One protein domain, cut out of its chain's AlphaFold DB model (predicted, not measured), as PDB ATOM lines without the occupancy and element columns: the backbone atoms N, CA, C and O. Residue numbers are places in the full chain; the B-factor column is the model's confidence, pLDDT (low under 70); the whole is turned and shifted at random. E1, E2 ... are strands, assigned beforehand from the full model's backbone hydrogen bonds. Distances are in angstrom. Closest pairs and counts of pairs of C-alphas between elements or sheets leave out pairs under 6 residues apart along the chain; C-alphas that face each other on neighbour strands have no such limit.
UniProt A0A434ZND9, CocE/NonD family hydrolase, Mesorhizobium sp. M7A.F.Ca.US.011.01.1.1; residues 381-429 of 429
ATOM      1  N   TRP A 381     129.455 143.367 206.302       96.94
ATOM      2  CA  TRP A 381     130.723 142.891 206.838       96.94
ATOM      3  C   TRP A 381     131.421 144.086 207.480       96.94
ATOM      4  O   TRP A 381     131.771 145.050 206.798       96.94
ATOM      5  N   PHE A 382     131.563 144.045 208.796       96.19
ATOM      6  CA  PHE A 382     132.182 145.085 209.594       96.19
ATOM      7  C   PHE A 382     133.697 144.909 209.621       96.19
ATOM      8  O   PHE A 382     134.202 143.790 209.706       96.19
ATOM      9  N   LEU A 383     134.418 146.029 209.557       95.88
ATOM     10  CA  LEU A 383     135.865 146.061 209.735       95.88
ATOM     11  C   LEU A 383     136.197 145.857 211.216       95.88
ATOM     12  O   LEU A 383     135.529 146.420 212.084       95.88
ATOM     13  N   ARG A 384     137.230 145.061 211.487       95.00
ATOM     14  CA  ARG A 384     137.670 144.660 212.826       95.00
ATOM     15  C   ARG A 384     139.187 144.738 212.903       95.00
ATOM     16  O   ARG A 384     139.853 144.278 211.974       95.00
ATOM     17  N   SER A 385     139.741 145.234 214.000       95.12
ATOM     18  CA  SER A 385     141.190 145.219 214.224       95.12
ATOM     19  C   SER A 385     141.535 145.413 215.699       95.12
ATOM     20  O   SER A 385     140.711 145.846 216.504       95.12
ATOM     21  N   GLY A 386     142.781 145.104 216.055       94.56
ATOM     22  CA  GLY A 386     143.395 145.528 217.312       94.56
ATOM     23  C   GLY A 386     144.074 146.896 217.196       94.56
ATOM     24  O   GLY A 386     144.954 147.202 218.002       94.56
ATOM     25  N   GLY A 387     143.700 147.707 216.195       95.44
ATOM     26  CA  GLY A 387     144.315 148.996 215.873       95.44
ATOM     27  C   GLY A 387     145.576 148.874 215.013       95.44
ATOM     28  O   GLY A 387     146.343 149.834 214.919       95.44
ATOM     29  N   ASN A 388     145.825 147.695 214.425       95.12
ATOM     30  CA  ASN A 388     146.993 147.413 213.592       95.12
ATOM     31  C   ASN A 388     146.609 146.787 212.240       95.12
ATOM     32  O   ASN A 388     147.356 145.964 211.712       95.12
ATOM     33  N   ALA A 389     145.484 147.179 211.635       96.25
ATOM     34  CA  ALA A 389     145.067 146.684 210.319       96.25
ATOM     35  C   ALA A 389     145.932 147.209 209.161       96.25
ATOM     36  O   ALA A 389     145.754 146.803 208.012       96.25
ATOM     37  N   ALA A 390     146.865 148.125 209.434       94.12
ATOM     38  CA  ALA A 390     147.749 148.676 208.422       94.12
ATOM     39  C   ALA A 390     148.603 147.576 207.759       94.12
ATOM     40  O   ALA A 390     149.293 146.802 208.424       94.12
ATOM     41  N   THR A 391     148.642 147.594 206.421       91.75
ATOM     42  CA  THR A 391     149.346 146.638 205.542       91.75
ATOM     43  C   THR A 391     148.750 145.223 205.505       91.75
ATOM     44  O   THR A 391     147.993 144.806 206.371       91.75
ATOM     45  N   ARG A 392     149.169 144.418 204.516       92.25
ATOM     46  CA  ARG A 392     148.772 142.999 204.391       92.25
ATOM     47  C   ARG A 392     149.219 142.093 205.551       92.25
ATOM     48  O   ARG A 392     148.880 140.917 205.545       92.25
ATOM     49  N   LEU A 393     150.081 142.591 206.441       95.38
ATOM     50  CA  LEU A 393     150.599 141.866 207.607       95.38
ATOM     51  C   LEU A 393     149.941 142.325 208.918       95.38
ATOM     52  O   LEU A 393     150.354 141.866 209.981       95.38
ATOM     53  N   GLY A 394     148.970 143.241 208.839       95.50
ATOM     54  CA  GLY A 394     148.200 143.722 209.977       95.50
ATOM     55  C   GLY A 394     147.196 142.702 210.521       95.50
ATOM     56  O   GLY A 394     147.093 141.578 210.030       95.50
ATOM     57  N   ASP A 395     146.434 143.117 211.531       96.06
ATOM     58  CA  ASP A 395     145.439 142.289 212.235       96.06
ATOM     59  C   ASP A 395     143.985 142.517 211.776       96.06
ATOM     60  O   ASP A 395     143.039 142.045 212.410       96.06
ATOM     61  N   GLY A 396     143.808 143.220 210.653       95.94
ATOM     62  CA  GLY A 396     142.503 143.537 210.084       95.94
ATOM     63  C   GLY A 396     141.720 142.288 209.674       95.94
ATOM     64  O   GLY A 396     142.217 141.439 208.932       95.94
ATOM     65  N   THR A 397     140.468 142.194 210.116       95.75
ATOM     66  CA  THR A 397     139.530 141.123 209.750       95.75
ATOM     67  C   THR A 397     138.159 141.696 209.376       95.75
ATOM     68  O   THR A 397     137.880 142.876 209.598       95.75
ATOM     69  N   LEU A 398     137.315 140.867 208.754       97.31
ATOM     70  CA  LEU A 398     135.911 141.176 208.483       97.31
ATOM     71  C   LEU A 398     135.023 140.232 209.298       97.31
ATOM     72  O   LEU A 398     135.254 139.022 209.278       97.31
ATOM     73  N   ASP A 399     134.005 140.775 209.960       95.88
ATOM     74  CA  ASP A 399     133.027 140.017 210.755       95.88
ATOM     75  C   ASP A 399     131.593 140.461 210.423       95.88
ATOM     76  O   ASP A 399     131.371 141.549 209.896       95.88
ATOM     77  N   VAL A 400     130.614 139.604 210.684       96.75
ATOM     78  CA  VAL A 400     129.184 139.873 210.484       96.75
ATOM     79  C   VAL A 400     128.559 140.564 211.693       96.75
ATOM     80  O   VAL A 400     127.537 141.233 211.553       96.75
ATOM     81  N   GLU A 401     129.181 140.431 212.866       94.81
ATOM     82  CA  GLU A 401     128.763 141.123 214.081       94.81
ATOM     83  C   GLU A 401     129.362 142.542 214.143       94.81
ATOM     84  O   GLU A 401     130.527 142.751 213.781       94.81
ATOM     85  N   PRO A 402     128.593 143.545 214.606       93.62
ATOM     86  CA  PRO A 402     129.069 144.922 214.688       93.62
ATOM     87  C   PRO A 402     130.229 145.084 215.690       93.62
ATOM     88  O   PRO A 402     130.306 144.347 216.678       93.62
ATOM     89  N   PRO A 403     131.122 146.076 215.487       92.75
ATOM     90  CA  PRO A 403     132.185 146.383 216.433       92.75
ATOM     91  C   PRO A 403     131.634 146.834 217.785       92.75
ATOM     92  O   PRO A 403     130.637 147.555 217.870       92.75
ATOM     93  N   SER A 404     132.302 146.409 218.854       90.31
ATOM     94  CA  SER A 404     132.097 146.960 220.187       90.31
ATOM     95  C   SER A 404     132.643 148.388 220.248       90.31
ATOM     96  O   SER A 404     133.565 148.746 219.516       90.31
ATOM     97  N   ALA A 405     132.087 149.212 221.136       89.69
ATOM     98  CA  ALA A 405     132.505 150.610 221.272       89.69
ATOM     99  C   ALA A 405     133.961 150.777 221.756       89.69
ATOM    100  O   ALA A 405     134.527 151.855 221.594       89.69
ATOM    101  N   ASP A 406     134.545 149.726 222.338       92.81
ATOM    102  CA  ASP A 406     135.895 149.728 222.912       92.81
ATOM    103  C   ASP A 406     136.969 149.262 221.918       92.81
ATOM    104  O   ASP A 406     138.153 149.205 222.262       92.81
ATOM    105  N   GLU A 407     136.583 148.903 220.692       93.75
ATOM    106  CA  GLU A 407     137.554 148.528 219.674       93.75
ATOM    107  C   GLU A 407     138.407 149.722 219.242       93.75
ATOM    108  O   GLU A 407     137.880 150.805 218.965       93.75
ATOM    109  N   PRO A 408     139.738 149.549 219.190       94.25
ATOM    110  CA  PRO A 408     140.640 150.616 218.792       94.25
ATOM    111  C   PRO A 408     140.443 150.978 217.317       94.25
ATOM    112  O   PRO A 408     140.170 150.129 216.472       94.25
ATOM    113  N   ALA A 409     140.636 152.257 216.999       94.25
ATOM    114  CA  ALA A 409     140.641 152.724 215.620       94.25
ATOM    115  C   ALA A 409     141.992 152.449 214.945       94.25
ATOM    116  O   ALA A 409     143.049 152.656 215.543       94.25
ATOM    117  N   ASP A 410     141.957 152.089 213.665       95.69
ATOM    118  CA  ASP A 410     143.133 152.133 212.797       95.69
ATOM    119  C   ASP A 410     143.413 153.567 212.340       95.69
ATOM    120  O   ASP A 410     142.501 154.334 212.029       95.69
ATOM    121  N   THR A 411     144.691 153.935 212.264       94.06
ATOM    122  CA  THR A 411     145.126 155.253 211.785       94.06
ATOM    123  C   THR A 411     146.120 155.090 210.644       94.06
ATOM    124  O   THR A 411     147.015 154.248 210.698       94.06
ATOM    125  N   PHE A 412     145.991 155.926 209.618       92.62
ATOM    126  CA  PHE A 412     146.961 156.034 208.535       92.62
ATOM    127  C   PHE A 412     147.187 157.504 208.180       92.62
ATOM    128  O   PHE A 412     146.330 158.356 208.419       92.62
ATOM    129  N   THR A 413     148.345 157.792 207.592       93.12
ATOM    130  CA  THR A 413     148.657 159.110 207.036       93.12
ATOM    131  C   THR A 413     148.406 159.075 205.538       93.12
ATOM    132  O   THR A 413     148.937 158.211 204.846       93.12
ATOM    133  N   TYR A 414     147.608 160.015 205.039       92.00
ATOM    134  CA  TYR A 414     147.436 160.240 203.609       92.00
ATOM    135  C   TYR A 414     148.289 161.434 203.176       92.00
ATOM    136  O   TYR A 414     148.060 162.551 203.644       92.00
ATOM    137  N   ASP A 415     149.255 161.189 202.291       90.25
ATOM    138  CA  ASP A 415     150.052 162.226 201.639       90.25
ATOM    139  C   ASP A 415     149.620 162.359 200.166       90.25
ATOM    140  O   ASP A 415     149.860 161.451 199.370       90.25
ATOM    141  N   PRO A 416     148.993 163.477 199.755       84.94
ATOM    142  CA  PRO A 416     148.662 163.725 198.352       84.94
ATOM    143  C   PRO A 416     149.874 163.759 197.403       84.94
ATOM    144  O   PRO A 416     149.682 163.685 196.190       84.94
ATOM    145  N   GLY A 417     151.099 163.917 197.922       85.12
ATOM    146  CA  GLY A 417     152.348 163.833 197.161       85.12
ATOM    147  C   GLY A 417     152.888 162.409 196.976       85.12
ATOM    148  O   GLY A 417     153.754 162.212 196.127       85.12
ATOM    149  N   ASP A 418     152.368 161.435 197.728       85.19
ATOM    150  CA  ASP A 418     152.733 160.014 197.675       85.19
ATOM    151  C   ASP A 418     151.463 159.153 197.757       85.19
ATOM    152  O   ASP A 418     151.085 158.602 198.794       85.19
ATOM    153  N   THR A 419     150.725 159.124 196.649       82.31
ATOM    154  CA  THR A 419     149.440 158.432 196.570       82.31
ATOM    155  C   THR A 419     149.627 156.953 196.251       82.31
ATOM    156  O   THR A 419     150.493 156.557 195.471       82.31
ATOM    157  N   ALA A 420     148.766 156.110 196.827       83.19
ATOM    158  CA  ALA A 420     148.741 154.696 196.475       83.19
ATOM    159  C   ALA A 420     148.424 154.539 194.973       83.19
ATOM    160  O   ALA A 420     147.429 155.103 194.503       83.19
ATOM    161  N   PRO A 421     149.228 153.776 194.211       76.88
ATOM    162  CA  PRO A 421     149.003 153.619 192.784       76.88
ATOM    163  C   PRO A 421     147.703 152.857 192.525       76.88
ATOM    164  O   PRO A 421     147.382 151.875 193.198       76.88
ATOM    165  N   PHE A 422     146.971 153.271 191.492       75.44
ATOM    166  CA  PHE A 422     145.868 152.476 190.972       75.44
ATOM    167  C   PHE A 422     146.434 151.250 190.247       75.44
ATOM    168  O   PHE A 422     147.044 151.372 189.188       75.44
ATOM    169  N   LEU A 423     146.244 150.060 190.823       69.25
ATOM    170  CA  LEU A 423     146.854 148.825 190.313       69.25
ATOM    171  C   LEU A 423     146.097 148.178 189.141       69.25
ATOM    172  O   LEU A 423     146.593 147.199 188.587       69.25
ATOM    173  N   GLY A 424     144.955 148.750 188.739       65.31
ATOM    174  CA  GLY A 424     144.217 148.422 187.518       65.31
ATOM    175  C   GLY A 424     144.133 146.933 187.176       65.31
ATOM    176  O   GLY A 424     143.985 146.076 188.045       65.31
ATOM    177  N   MET A 425     144.196 146.649 185.876       58.53
ATOM    178  CA  MET A 425     144.139 145.291 185.334       58.53
ATOM    179  C   MET A 425     145.522 144.666 185.191       58.53
ATOM    180  O   MET A 425     145.643 143.459 185.311       58.53
ATOM    181  N   ASP A 426     146.571 145.461 184.997       47.75
ATOM    182  CA  ASP A 426     147.918 144.942 184.742       47.75
ATOM    183  C   ASP A 426     148.727 144.652 186.012       47.75
ATOM    184  O   ASP A 426     149.898 144.298 185.905       47.75
ATOM    185  N   GLY A 427     148.104 144.758 187.195       36.03
ATOM    186  CA  GLY A 427     148.663 144.285 188.458       36.03
ATOM    187  C   GLY A 427     150.061 144.836 188.713       36.03
ATOM    188  O   GLY A 427     151.024 144.094 188.601       36.03
ATOM    189  N   GLY A 428     150.157 146.130 189.039       31.58
ATOM    190  CA  GLY A 428     151.363 146.762 189.591       31.58
ATOM    191  C   GLY A 428     152.692 146.218 189.072       31.58
ATOM    192  O   GLY A 428     153.372 145.493 189.799       31.58
ATOM    193  N   LYS A 429     153.061 146.575 187.843       28.66
ATOM    194  CA  LYS A 429     154.446 146.465 187.382       28.66
ATOM    195  C   LYS A 429     155.110 147.822 187.341       28.66
ATOM    196  O   LYS A 429     154.446 148.772 186.870       28.66
TER     197      LYS A 429
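What this domain is: This is residues 381 to 429 of the 429 residues of the protein "CocE/NonD family hydrolase" of Mesorhizobium sp. M7A.F.Ca.US.011.01.1.1 (UniProt A0A434ZND9). A small, mostly irregular structure: a short hairpin of two strands, E1 and E2, with a long loop between them, from which a winding chain runs on and ends in a tail, residues 413 to 429, that sticks out. The printed part has 49 residues, with no named helix and two named strands, E1 then E2, in one antiparallel sheet. It is all strand, but the strands hold only 6 of the 49 residues. It is only just loose, close to extended, with a radius of gyration of the C-alphas of 14.1 A, and spans 38 by 23 by 17 A.

Where its parts are: E1 is residues 382 to 384, 6.4 A long, beginning at C-alpha 382 (132.182, 145.085, 209.594). E2 is residues 397 to 399, 6.7 A long, ending at C-alpha 399 (133.027, 140.017, 210.755).

How they stand to each other: E1 and E2 form a hairpin of antiparallel strands, with 139 degrees between their directions. C-alphas 383 and 398 face each other at 5.0 A. N 382 and O 399, 2.7 A apart, are within hydrogen-bond range.

The domain as a whole: The C-alphas of Ala 405 and Lys 429, the two farthest apart, are 40.6 A apart. The printed part has no cut. The link from E1 to E2, 12 residues, is long. Residues 423 to 429 have pLDDT under 70.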